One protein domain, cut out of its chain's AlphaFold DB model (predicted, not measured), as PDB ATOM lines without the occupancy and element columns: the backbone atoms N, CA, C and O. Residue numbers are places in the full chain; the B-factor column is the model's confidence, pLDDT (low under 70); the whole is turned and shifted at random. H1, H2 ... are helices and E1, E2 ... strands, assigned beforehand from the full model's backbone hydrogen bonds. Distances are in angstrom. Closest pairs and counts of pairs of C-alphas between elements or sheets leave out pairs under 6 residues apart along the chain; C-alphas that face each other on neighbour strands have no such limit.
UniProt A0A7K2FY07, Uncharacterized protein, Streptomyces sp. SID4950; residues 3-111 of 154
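What this domain is: This is residues 3 to 111 of the 154 residues of an uncharacterized protein of Streptomyces sp. SID4950 (UniProt A0A7K2FY07). A strongly twisted sheet of five antiparallel strands has two helices over one face: the long H2 packs on the sheet, mostly on E3 and E4, H1 runs along the E1 and E2 end, and H2 meets H1 with its residues 88 to 92. Residues 3 to 8, of which 5 to 8 belong to H1, stick out at one end. The printed part has 109 residues, with two named helices and five named strands in the chain order H1 E1 E2 E3 E4 E5 H2; the sheet's order is E1 E2 E3 E4 E5. The class is mixed, helices and strands. The whole is compact, with a radius of gyration of the C-alphas of 13.8 A, and its outline is elongated, spanning 50 by 27 by 20 A.

Where its parts are: H1, residues 5 to 21, begins at C-alpha 5 (207.444, 225.730, 239.611) and is 24.8 A long. E1, residues 26 to 30, is 10.7 A, and E2, residues 34 to 40, is 18.2 A. E3, residues 47 to 60, is 31.1 A and bends by 94 degrees at residue 50. E4, residues 63 to 70, is 22.8 A and begins at C-alpha 63 (207.864, 231.235, 249.328). E5, residues 74 to 79, is 11.1 A. H2, residues 88 to 111, is 34.4 A and ends at C-alpha 111 (181.198, 256.004, 262.339).

How they stand to each other: The strands form a meander, each the antiparallel neighbour of the one before, and each such pair is a hairpin. N 28 and O 36 are 2.9 A apart across E1 and E2, N 35 and O 55 2.8 A across E2 and E3, N 56 and O 67 2.8 A across E3 and E4, and N 68 and O 78 2.8 A across E4 and E5. E1 and E5 are the edge strands. Both helices are on one face of the sheet, two layers in all. H1 has a height over the sheet of 9.0 A and lies over E2, along the strands, at 10 degrees to E2 on the local plane. H2's closest C-alphas to E4 are those of Ala 95 and Val 68, 6.7 A apart. With residues 88 to 92 alone H2 touches H1, the closest C-alphas being those of Leu 16 and Pro 88, 4.7 A apart. The two helices run the same way at a steep tilt of 56 degrees. In H1 and H2 every O i to N i+4 pair is within hydrogen-bond range.

The domain as a whole: The two C-alphas farthest apart, those of Thr 3 and Leu 111, are 50.5 A apart. The printed part has no cut and no long link. Mean pLDDT of the printed part is 73.6; 34 residues are under 70, among them residues 3 to 10, 38 to 52 and 71 to 75.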
ATOM      1  N   THR A   3     210.895 225.819 233.989       37.09
ATOM      2  CA  THR A   3     210.926 225.393 235.390       37.09
ATOM      3  C   THR A   3     209.588 224.789 235.850       37.09
ATOM      4  O   THR A   3     208.552 225.414 235.629       37.09
ATOM      5  N   PRO A   4     209.580 223.647 236.570       45.50
ATOM      6  CA  PRO A   4     208.356 222.984 237.051       45.50
ATOM      7  C   PRO A   4     207.537 223.811 238.060       45.50
ATOM      8  O   PRO A   4     206.369 223.519 238.291       45.50
ATOM      9  N   ALA A   5     208.115 224.868 238.637       51.62
ATOM     10  CA  ALA A   5     207.444 225.730 239.611       51.62
ATOM     11  C   ALA A   5     206.254 226.524 239.032       51.62
ATOM     12  O   ALA A   5     205.324 226.834 239.766       51.62
ATOM     13  N   VAL A   6     206.260 226.833 237.729       50.16
ATOM     14  CA  VAL A   6     205.229 227.692 237.114       50.16
ATOM     15  C   VAL A   6     203.894 226.952 236.960       50.16
ATOM     16  O   VAL A   6     202.852 227.509 237.290       50.16
ATOM     17  N   HIS A   7     203.917 225.673 236.566       51.91
ATOM     18  CA  HIS A   7     202.691 224.875 236.421       51.91
ATOM     19  C   HIS A   7     202.012 224.564 237.759       51.91
ATOM     20  O   HIS A   7     200.790 224.572 237.844       51.91
ATOM     21  N   HIS A   8     202.782 224.373 238.835       60.78
ATOM     22  CA  HIS A   8     202.199 224.183 240.167       60.78
ATOM     23  C   HIS A   8     201.487 225.434 240.697       60.78
ATOM     24  O   HIS A   8     200.544 225.314 241.478       60.78
ATOM     25  N   GLN A   9     201.918 226.622 240.264       65.38
ATOM     26  CA  GLN A   9     201.314 227.884 240.670       65.38
ATOM     27  C   GLN A   9     200.006 228.154 239.914       65.38
ATOM     28  O   GLN A   9     199.026 228.541 240.540       65.38
ATOM     29  N   GLU A  10     199.944 227.882 238.608       66.38
ATOM     30  CA  GLU A  10     198.704 228.001 237.819       66.38
ATOM     31  C   GLU A  10     197.605 227.046 238.328       66.38
ATOM     32  O   GLU A  10     196.474 227.475 238.563       66.38
ATOM     33  N   ASP A  11     197.951 225.786 238.621       75.75
ATOM     34  CA  ASP A  11     197.020 224.797 239.194       75.75
ATOM     35  C   ASP A  11     196.551 225.165 240.612       75.75
ATOM     36  O   ASP A  11     195.445 224.818 241.041       75.75
ATOM     37  N   PHE A  12     197.403 225.832 241.393       75.88
ATOM     38  CA  PHE A  12     197.027 226.339 242.710       75.88
ATOM     39  C   PHE A  12     196.037 227.500 242.590       75.88
ATOM     40  O   PHE A  12     195.001 227.483 243.251       75.88
ATOM     41  N   LEU A  13     196.323 228.472 241.721       72.06
ATOM     42  CA  LEU A  13     195.482 229.652 241.526       72.06
ATOM     43  C   LEU A  13     194.114 229.302 240.942       72.06
ATOM     44  O   LEU A  13     193.111 229.841 241.403       72.06
ATOM     45  N   GLY A  14     194.050 228.348 240.008       72.38
ATOM     46  CA  GLY A  14     192.777 227.834 239.499       72.38
ATOM     47  C   GLY A  14     191.918 227.223 240.610       72.38
ATOM     48  O   GLY A  14     190.745 227.566 240.744       72.38
ATOM     49  N   ARG A  15     192.514 226.388 241.472       80.38
ATOM     50  CA  ARG A  15     191.808 225.802 242.626       80.38
ATOM     51  C   ARG A  15     191.409 226.846 243.662       80.38
ATOM     52  O   ARG A  15     190.319 226.752 244.211       80.38
ATOM     53  N   LEU A  16     192.255 227.845 243.909       77.25
ATOM     54  CA  LEU A  16     191.927 228.962 244.790       77.25
ATOM     55  C   LEU A  16     190.728 229.748 244.258       77.25
ATOM     56  O   LEU A  16     189.799 229.973 245.025       77.25
ATOM     57  N   SER A  17     190.694 230.076 242.962       73.62
ATOM     58  CA  SER A  17     189.538 230.731 242.329       73.62
ATOM     59  C   SER A  17     188.258 229.924 242.535       73.62
ATOM     60  O   SER A  17     187.293 230.445 243.082       73.62
ATOM     61  N   THR A  18     188.270 228.625 242.212       78.94
ATOM     62  CA  THR A  18     187.098 227.751 242.397       78.94
ATOM     63  C   THR A  18     186.654 227.669 243.861       78.94
ATOM     64  O   THR A  18     185.458 227.666 244.154       78.94
ATOM     65  N   THR A  19     187.596 227.616 244.801       80.31
ATOM     66  CA  THR A  19     187.287 227.580 246.237       80.31
ATOM     67  C   THR A  19     186.693 228.898 246.733       80.31
ATOM     68  O   THR A  19     185.815 228.880 247.598       80.31
ATOM     69  N   LEU A  20     187.136 230.033 246.191       73.75
ATOM     70  CA  LEU A  20     186.574 231.351 246.490       73.75
ATOM     71  C   LEU A  20     185.161 231.488 245.896       73.75
ATOM     72  O   LEU A  20     184.230 231.838 246.619       73.75
ATOM     73  N   GLU A  21     184.963 231.093 244.638       75.00
ATOM     74  CA  GLU A  21     183.643 231.048 243.985       75.00
ATOM     75  C   GLU A  21     182.649 230.175 244.763       75.00
ATOM     76  O   GLU A  21     181.520 230.586 245.031       75.00
ATOM     77  N   GLY A  22     183.081 228.993 245.217       75.19
ATOM     78  CA  GLY A  22     182.270 228.100 246.052       75.19
ATOM     79  C   GLY A  22     181.872 228.699 247.409       75.19
ATOM     80  O   GLY A  22     180.920 228.227 248.031       75.19
ATOM     81  N   ARG A  23     182.566 229.749 247.863       71.25
ATOM     82  CA  ARG A  23     182.244 230.532 249.067       71.25
ATOM     83  C   ARG A  23     181.381 231.763 248.769       71.25
ATOM     84  O   ARG A  23     181.093 232.528 249.684       71.25
ATOM     85  N   GLY A  24     180.948 231.944 247.522       68.69
ATOM     86  CA  GLY A  24     180.142 233.087 247.095       68.69
ATOM     87  C   GLY A  24     180.958 234.351 246.829       68.69
ATOM     88  O   GLY A  24     180.387 235.438 246.788       68.69
ATOM     89  N   TRP A  25     182.278 234.227 246.678       73.44
ATOM     90  CA  TRP A  25     183.125 235.337 246.263       73.44
ATOM     91  C   TRP A  25     183.099 235.426 244.743       73.44
ATOM     92  O   TRP A  25     183.285 234.414 244.072       73.44
ATOM     93  N   ASP A  26     182.882 236.626 244.208       70.25
ATOM     94  CA  ASP A  26     182.863 236.858 242.763       70.25
ATOM     95  C   ASP A  26     184.184 237.529 242.346       70.25
ATOM     96  O   ASP A  26     184.357 238.740 242.566       70.25
ATOM     97  N   PRO A  27     185.178 236.755 241.859       68.62
ATOM     98  CA  PRO A  27     186.420 237.322 241.360       68.62
ATOM     99  C   PRO A  27     186.143 238.095 240.067       68.62
ATOM    100  O   PRO A  27     185.771 237.522 239.046       68.62
ATOM    101  N   GLU A  28     186.374 239.407 240.087       71.62
ATOM    102  CA  GLU A  28     186.200 240.251 238.900       71.62
ATOM    103  C   GLU A  28     187.306 239.966 237.873       71.62
ATOM    104  O   GLU A  28     187.059 239.921 236.667       71.62
ATOM    105  N   TYR A  29     188.530 239.733 238.356       69.88
ATOM    106  CA  TYR A  29     189.622 239.192 237.556       69.88
ATOM    107  C   TYR A  29     190.702 238.538 238.418       69.88
ATOM    108  O   TYR A  29     190.899 238.877 239.586       69.88
ATOM    109  N   VAL A  30     191.458 237.631 237.796       67.00
ATOM    110  CA  VAL A  30     192.586 236.911 238.394       67.00
ATOM    111  C   VAL A  30     193.806 237.086 237.490       67.00
ATOM    112  O   VAL A  30     193.736 236.869 236.282       67.00
ATOM    113  N   THR A  31     194.928 237.497 238.071       70.12
ATOM    114  CA  THR A  31     196.232 237.615 237.404       70.12
ATOM    115  C   THR A  31     197.231 236.643 238.028       70.12
ATOM    116  O   THR A  31     196.879 235.854 238.892       70.12
ATOM    117  N   ASN A  32     198.507 236.717 237.645       69.12
ATOM    118  CA  ASN A  32     199.556 235.887 238.246       69.12
ATOM    119  C   ASN A  32     200.008 236.375 239.636       69.12
ATOM    120  O   ASN A  32     200.811 235.690 240.276       69.12
ATOM    121  N   SER A  33     199.539 237.539 240.099       69.06
ATOM    122  CA  SER A  33     199.974 238.185 241.352       69.06
ATOM    123  C   SER A  33     198.836 238.690 242.242       69.06
ATOM    124  O   SER A  33     199.074 239.089 243.380       69.06
ATOM    125  N   GLU A  34     197.608 238.713 241.740       72.94
ATOM    126  CA  GLU A  34     196.450 239.209 242.477       72.94
ATOM    127  C   GLU A  34     195.142 238.727 241.862       72.94
ATOM    128  O   GLU A  34     195.048 238.529 240.649       72.94
ATOM    129  N   ALA A  35     194.132 238.599 242.711       71.38
ATOM    130  CA  ALA A  35     192.737 238.486 242.348       71.38
ATOM    131  C   ALA A  35     191.994 239.688 242.932       71.38
ATOM    132  O   ALA A  35     192.056 239.945 244.141       71.38
ATOM    133  N   LYS A  36     191.289 240.417 242.067       72.94
ATOM    134  CA  LYS A  36     190.333 241.434 242.493       72.94
ATOM    135  C   LYS A  36     189.015 240.744 242.797       72.94
ATOM    136  O   LYS A  36     188.522 239.986 241.960       72.94
ATOM    137  N   ILE A  37     188.459 240.981 243.980       71.31
ATOM    138  CA  ILE A  37     187.301 240.222 244.444       71.31
ATOM    139  C   ILE A  37     186.261 241.170 245.023       71.31
ATOM    140  O   ILE A  37     186.555 242.007 245.876       71.31
ATOM    141  N   THR A  38     185.016 241.004 244.581       66.75
ATOM    142  CA  THR A  38     183.895 241.648 245.257       66.75
ATOM    143  C   THR A  38     183.516 240.810 246.469       66.75
ATOM    144  O   THR A  38     182.992 239.702 246.341       66.75
ATOM    145  N   PHE A  39     183.804 241.343 247.652       65.06
ATOM    146  CA  PHE A  39     183.486 240.683 248.907       65.06
ATOM    147  C   PHE A  39     182.001 240.893 249.263       65.06
ATOM    148  O   PHE A  39     181.524 242.039 249.257       65.06
ATOM    149  N   PRO A  40     181.236 239.820 249.543       62.28
ATOM    150  CA  PRO A  40     179.853 239.955 249.973       62.28
ATOM    151  C   PRO A  40     179.773 240.512 251.395       62.28
ATOM    152  O   PRO A  40     180.579 240.192 252.264       62.28
ATOM    153  N   ASP A  41     178.759 241.334 251.643       65.00
ATOM    154  CA  ASP A  41     178.394 241.761 252.986       65.00
ATOM    155  C   ASP A  41     178.112 240.523 253.868       65.00
ATOM    156  O   ASP A  41     177.217 239.742 253.520       65.00
ATOM    157  N   PRO A  42     178.807 240.331 255.004       61.97
ATOM    158  CA  PRO A  42     178.503 239.248 255.942       61.97
ATOM    159  C   PRO A  42     177.053 239.233 256.419       61.97
ATOM    160  O   PRO A  42     176.502 238.167 256.684       61.97
ATOM    161  N   GLU A  43     176.449 240.409 256.593       64.69
ATOM    162  CA  GLU A  43     175.127 240.539 257.200       64.69
ATOM    163  C   GLU A  43     174.010 240.313 256.182       64.69
ATOM    164  O   GLU A  43     172.935 239.827 256.536       64.69
ATOM    165  N   THR A  44     174.250 240.662 254.917       65.00
ATOM    166  CA  THR A  44     173.207 240.644 253.884       65.00
ATOM    167  C   THR A  44     173.467 239.654 252.756       65.00
ATOM    168  O   THR A  44     172.586 239.474 251.915       65.00
ATOM    169  N   SER A  45     174.641 239.015 252.712       58.97
ATOM    170  CA  SER A  45     175.118 238.175 251.602       58.97
ATOM    171  C   SER A  45     175.098 238.865 250.230       58.97
ATOM    172  O   SER A  45     175.227 238.197 249.205       58.97
ATOM    173  N   HIS A  46     174.928 240.191 250.180       55.09
ATOM    174  CA  HIS A  46     174.931 240.950 248.934       55.09
ATOM    175  C   HIS A  46     176.339 241.483 248.643       55.09
ATOM    176  O   HIS A  46     176.992 241.989 249.555       55.09
ATOM    177  N   PRO A  47     176.807 241.438 247.384       52.56
ATOM    178  CA  PRO A  47     178.087 242.026 247.000       52.56
ATOM    179  C   PRO A  47     178.106 243.528 247.313       52.56
ATOM    180  O   PRO A  47     177.286 244.296 246.796       52.56
ATOM    181  N   MET A  48     179.033 243.964 248.171       53.12
ATOM    182  CA  MET A  48     179.181 245.383 248.494       53.12
ATOM    183  C   MET A  48     180.056 246.080 247.455       53.12
ATOM    184  O   MET A  48     181.204 245.714 247.247       53.12
ATOM    185  N   ARG A  49     179.553 247.179 246.883       47.91
ATOM    186  CA  ARG A  49     180.343 248.096 246.035       47.91
ATOM    187  C   ARG A  49     181.271 249.042 246.813       47.91
ATOM    188  O   ARG A  49     181.965 249.839 246.197       47.91
ATOM    189  N   PHE A  50     181.230 249.036 248.146       44.31
ATOM    190  CA  PHE A  50     181.876 250.069 248.970       44.31
ATOM    191  C   PHE A  50     183.308 249.741 249.416       44.31
ATOM    192  O   PHE A  50     183.975 250.617 249.960       44.31
ATOM    193  N   SER A  51     183.795 248.526 249.175       56.00
ATOM    194  CA  SER A  51     185.166 248.134 249.503       56.00
ATOM    195  C   SER A  51     185.625 247.058 248.529       56.00
ATOM    196  O   SER A  51     185.399 245.869 248.752       56.00
ATOM    197  N   GLU A  52     186.211 247.489 247.415       66.12
ATOM    198  CA  GLU A  52     186.931 246.605 246.502       66.12
ATOM    199  C   GLU A  52     188.162 246.095 247.262       66.12
ATOM    200  O   GLU A  52     189.132 246.828 247.474       66.12
ATOM    201  N   PHE A  53     188.065 244.871 247.785       74.81
ATOM    202  CA  PHE A  53     189.176 244.196 248.435       74.81
ATOM    203  C   PHE A  53     189.913 243.326 247.419       74.81
ATOM    204  O   PHE A  53     189.350 242.783 246.467       74.81
ATOM    205  N   TRP A  54     191.206 243.179 247.650       77.88
ATOM    206  CA  TRP A  54     192.112 242.472 246.760       77.88
ATOM    207  C   TRP A  54     192.762 241.352 247.539       77.88
ATOM    208  O   TRP A  54     193.313 241.601 248.609       77.88
ATOM    209  N   LEU A  55     192.721 240.134 247.006       80.81
ATOM    210  CA  LEU A  55     193.586 239.062 247.476       80.81
ATOM    211  C   LEU A  55     194.831 239.069 246.593       80.81
ATOM    212  O   LEU A  55     194.782 238.678 245.430       80.81
ATOM    213  N   SER A  56     195.953 239.511 247.138       80.25
ATOM    214  CA  SER A  56     197.229 239.572 246.428       80.25
ATOM    215  C   SER A  56     198.173 238.485 246.925       80.25
ATOM    216  O   SER A  56     198.142 238.085 248.090       80.25
ATOM    217  N   TRP A  57     199.072 238.026 246.061       82.50
ATOM    218  CA  TRP A  57     200.141 237.113 246.443       82.50
ATOM    219  C   TRP A  57     201.440 237.456 245.734       82.50
ATOM    220  O   TRP A  57     201.481 237.991 244.627       82.50
ATOM    221  N   ARG A  58     202.551 237.154 246.397       76.44
ATOM    222  CA  ARG A  58     203.887 237.354 245.836       76.44
ATOM    223  C   ARG A  58     204.861 236.355 246.418       76.44
ATOM    224  O   ARG A  58     204.665 235.859 247.525       76.44
ATOM    225  N   LEU A  59     205.957 236.140 245.704       74.94
ATOM    226  CA  LEU A  59     207.105 235.455 246.274       74.94
ATOM    227  C   LEU A  59     207.771 236.363 247.314       74.94
ATOM    228  O   LEU A  59     208.233 237.459 247.000       74.94
ATOM    229  N   ASP A  60     207.826 235.893 248.551       71.00
ATOM    230  CA  ASP A  60     208.547 236.499 249.660       71.00
ATOM    231  C   ASP A  60     209.555 235.479 250.193       71.00
ATOM    232  O   ASP A  60     209.194 234.400 250.658       71.00
ATOM    233  N   ARG A  61     210.850 235.794 250.071       73.94
ATOM    234  CA  ARG A  61     211.963 234.907 250.472       73.94
ATOM    235  C   ARG A  61     211.913 233.496 249.857       73.94
ATOM    236  O   ARG A  61     212.356 232.541 250.483       73.94
ATOM    237  N   GLY A  62     211.415 233.379 248.624       70.00
ATOM    238  CA  GLY A  62     211.325 232.105 247.894       70.00
ATOM    239  C   GLY A  62     210.047 231.305 248.158       70.00
ATOM    240  O   GLY A  62     209.895 230.225 247.602       70.00
ATOM    241  N   TYR A  63     209.129 231.854 248.953       71.69
ATOM    242  CA  TYR A  63     207.864 231.235 249.328       71.69
ATOM    243  C   TYR A  63     206.692 232.106 248.886       71.69
ATOM    244  O   TYR A  63     206.799 233.333 248.896       71.69
ATOM    245  N   THR A  64     205.565 231.503 248.515       79.06
ATOM    246  CA  THR A  64     204.351 232.271 248.225       79.06
ATOM    247  C   THR A  64     203.791 232.833 249.526       79.06
ATOM    248  O   THR A  64     203.517 232.100 250.472       79.06
ATOM    249  N   ALA A  65     203.634 234.151 249.579       83.12
ATOM    250  CA  ALA A  65     202.930 234.848 250.641       83.12
ATOM    251  C   ALA A  65     201.633 235.435 250.086       83.12
ATOM    252  O   ALA A  65     201.597 235.848 248.925       83.12
ATOM    253  N   TYR A  66     200.627 235.567 250.949       85.50
ATOM    254  CA  TYR A  66     199.318 236.128 250.617       85.50
ATOM    255  C   TYR A  66     199.020 237.366 251.462       85.50
ATOM    256  O   TYR A  66     199.454 237.469 252.615       85.50
ATOM    257  N   GLY A  67     198.267 238.297 250.896       87.44
ATOM    258  CA  GLY A  67     197.854 239.524 251.552       87.44
ATOM    259  C   GLY A  67     196.498 239.998 251.062       87.44
ATOM    260  O   GLY A  67     196.051 239.631 249.978       87.44
ATOM    261  N   VAL A  68     195.858 240.813 251.890       87.25
ATOM    262  CA  VAL A  68     194.603 241.488 251.579       87.25
ATOM    263  C   VAL A  68     194.864 242.985 251.488       87.25
ATOM    264  O   VAL A  68     195.526 243.565 252.357       87.25
ATOM    265  N   GLY A  69     194.353 243.605 250.432       80.88
ATOM    266  CA  GLY A  69     194.486 245.031 250.152       80.88
ATOM    267  C   GLY A  69     193.180 245.683 249.725       80.88
ATOM    268  O   GLY A  69     192.147 245.025 249.653       80.88
ATOM    269  N   ASP A  70     193.242 246.981 249.446       75.81
ATOM    270  CA  ASP A  70     192.140 247.791 248.920       75.81
ATOM    271  C   ASP A  70     192.636 248.788 247.860       75.81
ATOM    272  O   ASP A  70     193.842 249.022 247.719       75.81
ATOM    273  N   ASP A  71     191.698 249.425 247.160       67.94
ATOM    274  CA  ASP A  71     191.984 250.488 246.182       67.94
ATOM    275  C   ASP A  71     192.615 251.748 246.788       67.94
ATOM    276  O   ASP A  71     193.158 252.593 246.073       67.94
ATOM    277  N   ILE A  72     192.488 251.929 248.104       59.59
ATOM    278  CA  ILE A  72     192.662 253.229 248.755       59.59
ATOM    279  C   ILE A  72     194.052 253.372 249.392       59.59
ATOM    280  O   ILE A  72     194.504 254.502 249.588       59.59
ATOM    281  N   GLY A  73     194.774 252.286 249.703       56.44
ATOM    282  CA  GLY A  73     196.010 252.434 250.480       56.44
ATOM    283  C   GLY A  73     197.131 251.426 250.278       56.44
ATOM    284  O   GLY A  73     198.291 251.807 250.447       56.44
ATOM    285  N   SER A  74     196.860 250.163 249.950       65.88
ATOM    286  CA  SER A  74     197.929 249.193 249.682       65.88
ATOM    287  C   SER A  74     197.356 247.851 249.231       65.88
ATOM    288  O   SER A  74     196.465 247.347 249.915       65.88
ATOM    289  N   PRO A  75     197.947 247.174 248.229       64.25
ATOM    290  CA  PRO A  75     197.614 245.778 247.922       64.25
ATOM    291  C   PRO A  75     197.953 244.799 249.073       64.25
ATOM    292  O   PRO A  75     197.687 243.609 248.979       64.25
ATOM    293  N   TRP A  76     198.566 245.281 250.165       76.31
ATOM    294  CA  TRP A  76     198.999 244.496 251.325       76.31
ATOM    295  C   TRP A  76     198.671 245.197 252.655       76.31
ATOM    296  O   TRP A  76     199.531 245.309 253.533       76.31
ATOM    297  N   ARG A  77     197.436 245.696 252.820       83.19
ATOM    298  CA  ARG A  77     196.959 246.254 254.103       83.19
ATOM    299  C   ARG A  77     197.095 245.249 255.250       83.19
ATOM    300  O   ARG A  77     197.449 245.647 256.357       83.19
ATOM    301  N   ALA A  78     196.858 243.968 254.975       85.50
ATOM    302  CA  ALA A  78     197.076 242.869 255.908       85.50
ATOM    303  C   ALA A  78     197.825 241.723 255.220       85.50
ATOM    304  O   ALA A  78     197.561 241.395 254.065       85.50
ATOM    305  N   ARG A  79     198.768 241.096 255.927       88.06
ATOM    306  CA  ARG A  79     199.409 239.851 255.483       88.06
ATOM    307  C   ARG A  79     198.648 238.680 256.083       88.06
ATOM    308  O   ARG A  79     198.466 238.649 257.295       88.06
ATOM    309  N   LEU A  80     198.288 237.699 255.259       89.31
ATOM    310  CA  LEU A  80     197.667 236.476 255.756       89.31
ATOM    311  C   LEU A  80     198.706 235.636 256.500       89.31
ATOM    312  O   LEU A  80     199.801 235.373 255.994       89.31
ATOM    313  N   LEU A  81     198.354 235.215 257.712       88.12
ATOM    314  CA  LEU A  81     199.175 234.348 258.556       88.12
ATOM    315  C   LEU A  81     198.904 232.878 258.214       88.12
ATOM    316  O   LEU A  81     198.335 232.134 259.008       88.12
ATOM    317  N   VAL A  82     199.288 232.482 257.003       88.56
ATOM    318  CA  VAL A  82     199.157 231.114 256.486       88.56
ATOM    319  C   VAL A  82     200.521 230.562 256.090       88.56
ATOM    320  O   VAL A  82     201.407 231.319 255.681       88.56
ATOM    321  N   ASP A  83     200.688 229.245 256.212       85.69
ATOM    322  CA  ASP A  83     201.899 228.571 255.748       85.69
ATOM    323  C   ASP A  83     202.066 228.730 254.225       85.69
ATOM    324  O   ASP A  83     201.071 228.752 253.495       85.69
ATOM    325  N   PRO A  84     203.305 228.804 253.707       77.88
ATOM    326  CA  PRO A  84     203.558 228.898 252.269       77.88
ATOM    327  C   PRO A  84     202.930 227.786 251.425       77.88
ATOM    328  O   PRO A  84     202.527 228.031 250.290       77.88
ATOM    329  N   ASP A  85     202.843 226.585 251.999       80.38
ATOM    330  CA  ASP A  85     202.292 225.383 251.367       80.38
ATOM    331  C   ASP A  85     200.828 225.131 251.781       80.38
ATOM    332  O   ASP A  85     200.300 224.031 251.595       80.38
ATOM    333  N   ALA A  86     200.169 226.130 252.383       84.06
ATOM    334  CA  ALA A  86     198.775 226.035 252.791       84.06
ATOM    335  C   ALA A  86     197.869 225.727 251.593       84.06
ATOM    336  O   ALA A  86     198.083 226.210 250.477       84.06
ATOM    337  N   SER A  87     196.825 224.931 251.830       86.25
ATOM    338  CA  SER A  87     195.869 224.603 250.778       86.25
ATOM    339  C   SER A  87     195.057 225.842 250.368       86.25
ATOM    340  O   SER A  87     194.911 226.780 251.164       86.25
ATOM    341  N   PRO A  88     194.479 225.857 249.154       82.25
ATOM    342  CA  PRO A  88     193.618 226.952 248.714       82.25
ATOM    343  C   PRO A  88     192.466 227.255 249.685       82.25
ATOM    344  O   PRO A  88     192.108 228.411 249.879       82.25
ATOM    345  N   GLU A  89     191.916 226.239 250.353       85.38
ATOM    346  CA  GLU A  89     190.851 226.384 251.351       85.38
ATOM    347  C   GLU A  89     191.319 227.128 252.598       85.38
ATOM    348  O   GLU A  89     190.577 227.955 253.133       85.38
ATOM    349  N   THR A  90     192.542 226.855 253.057       88.12
ATOM    350  CA  THR A  90     193.150 227.555 254.193       88.12
ATOM    351  C   THR A  90     193.427 229.012 253.847       88.12
ATOM    352  O   THR A  90     193.125 229.895 254.648       88.12
ATOM    353  N   VAL A  91     193.948 229.278 252.645       85.62
ATOM    354  CA  VAL A  91     194.183 230.648 252.166       85.62
ATOM    355  C   VAL A  91     192.867 231.414 252.045       85.62
ATOM    356  O   VAL A  91     192.769 232.526 252.555       85.62
ATOM    357  N   ALA A  92     191.840 230.805 251.446       82.38
ATOM    358  CA  ALA A  92     190.518 231.412 251.307       82.38
ATOM    359  C   ALA A  92     189.878 231.731 252.667       82.38
ATOM    360  O   ALA A  92     189.347 232.820 252.854       82.38
ATOM    361  N   ALA A  93     189.964 230.819 253.642       85.06
ATOM    362  CA  ALA A  93     189.433 231.055 254.985       85.06
ATOM    363  C   ALA A  93     190.181 232.174 255.732       85.06
ATOM    364  O   ALA A  93     189.558 232.984 256.412       85.06
ATOM    365  N   ALA A  94     191.508 232.243 255.594       88.31
ATOM    366  CA  ALA A  94     192.296 233.317 256.192       88.31
ATOM    367  C   ALA A  94     191.996 234.677 255.541       88.31
ATOM    368  O   ALA A  94     191.900 235.685 256.238       88.31
ATOM    369  N   ALA A  95     191.819 234.700 254.216       84.88
ATOM    370  CA  ALA A  95     191.428 235.897 253.482       84.88
ATOM    371  C   ALA A  95     190.057 236.414 253.939       84.88
ATOM    372  O   ALA A  95     189.917 237.606 254.193       84.88
ATOM    373  N   ASP A  96     189.082 235.517 254.098       81.38
ATOM    374  CA  ASP A  96     187.731 235.821 254.581       81.38
ATOM    375  C   ASP A  96     187.738 236.484 255.955       81.38
ATOM    376  O   ASP A  96     187.180 237.566 256.150       81.38
ATOM    377  N   GLN A  97     188.466 235.881 256.891       84.56
ATOM    378  CA  GLN A  97     188.592 236.414 258.236       84.56
ATOM    379  C   GLN A  97     189.243 237.805 258.243       84.56
ATOM    380  O   GLN A  97     188.757 238.701 258.935       84.56
ATOM    381  N   GLU A  98     190.317 238.010 257.477       87.31
ATOM    382  CA  GLU A  98     190.996 239.310 257.442       87.31
ATOM    383  C   GLU A  98     190.190 240.394 256.725       87.31
ATOM    384  O   GLU A  98     190.141 241.532 257.195       87.31
ATOM    385  N   MET A  99     189.497 240.061 255.635       82.19
ATOM    386  CA  MET A  99     188.594 241.003 254.968       82.19
ATOM    387  C   MET A  99     187.462 241.446 255.905       82.19
ATOM    388  O   MET A  99     187.189 242.644 256.010       82.19
ATOM    389  N   HIS A 100     186.870 240.522 256.672       80.19
ATOM    390  CA  HIS A 100     185.877 240.865 257.695       80.19
ATOM    391  C   HIS A 100     186.429 241.793 258.785       80.19
ATOM    392  O   HIS A 100     185.758 242.747 259.191       80.19
ATOM    393  N   LEU A 101     187.652 241.548 259.259       84.56
ATOM    394  CA  LEU A 101     188.291 242.398 260.266       84.56
ATOM    395  C   LEU A 101     188.558 243.810 259.737       84.56
ATOM    396  O   LEU A 101     188.243 244.792 260.420       84.56
ATOM    397  N   LEU A 102     189.100 243.920 258.522       82.25
ATOM    398  CA  LEU A 102     189.336 245.205 257.865       82.25
ATOM    399  C   LEU A 102     188.027 245.973 257.664       82.25
ATOM    400  O   LEU A 102     187.963 247.157 257.998       82.25
ATOM    401  N   TRP A 103     186.965 245.290 257.232       79.38
ATOM    402  CA  TRP A 103     185.639 245.884 257.088       79.38
ATOM    403  C   TRP A 103     185.115 246.467 258.405       79.38
ATOM    404  O   TRP A 103     184.722 247.634 258.453       79.38
ATOM    405  N   HIS A 104     185.164 245.704 259.501       81.44
ATOM    406  CA  HIS A 104     184.733 246.203 260.808       81.44
ATOM    407  C   HIS A 104     185.552 247.414 261.272       81.44
ATOM    408  O   HIS A 104     184.997 248.355 261.849       81.44
ATOM    409  N   CYS A 105     186.860 247.424 261.009       83.69
ATOM    410  CA  CYS A 105     187.719 248.558 261.336       83.69
ATOM    411  C   CYS A 105     187.340 249.809 260.530       83.69
ATOM    412  O   CYS A 105     187.229 250.899 261.102       83.69
ATOM    413  N   ASP A 106     187.090 249.658 259.229       81.75
ATOM    414  CA  ASP A 106     186.722 250.757 258.335       81.75
ATOM    415  C   ASP A 106     185.316 251.304 258.653       81.75
ATOM    416  O   ASP A 106     185.114 252.525 258.682       81.75
ATOM    417  N   GLN A 107     184.368 250.432 259.013       80.00
ATOM    418  CA  GLN A 107     183.048 250.817 259.529       80.00
ATOM    419  C   GLN A 107     183.163 251.636 260.819       80.00
ATOM    420  O   GLN A 107     182.608 252.733 260.923       80.00
ATOM    421  N   GLN A 108     183.934 251.157 261.800       83.62
ATOM    422  CA  GLN A 108     184.136 251.886 263.054       83.62
ATOM    423  C   GLN A 108     184.799 253.247 262.831       83.62
ATOM    424  O   GLN A 108     184.434 254.224 263.491       83.62
ATOM    425  N   ARG A 109     185.758 253.331 261.905       84.81
ATOM    426  CA  ARG A 109     186.402 254.594 261.537       84.81
ATOM    427  C   ARG A 109     185.401 255.567 260.924       84.81
ATOM    428  O   ARG A 109     185.298 256.697 261.389       84.81
ATOM    429  N   SER A 110     184.602 255.100 259.969       82.06
ATOM    430  CA  SER A 110     183.565 255.902 259.311       82.06
ATOM    431  C   SER A 110     182.524 256.427 260.304       82.06
ATOM    432  O   SER A 110     182.135 257.595 260.248       82.06
ATOM    433  N   LEU A 111     182.113 255.599 261.271       84.06
ATOM    434  CA  LEU A 111     181.198 256.004 262.339       84.06
ATOM    435  C   LEU A 111     181.809 257.060 263.271       84.06
ATOM    436  O   LEU A 111     181.113 257.998 263.671       84.06
TER     437      LEU A 111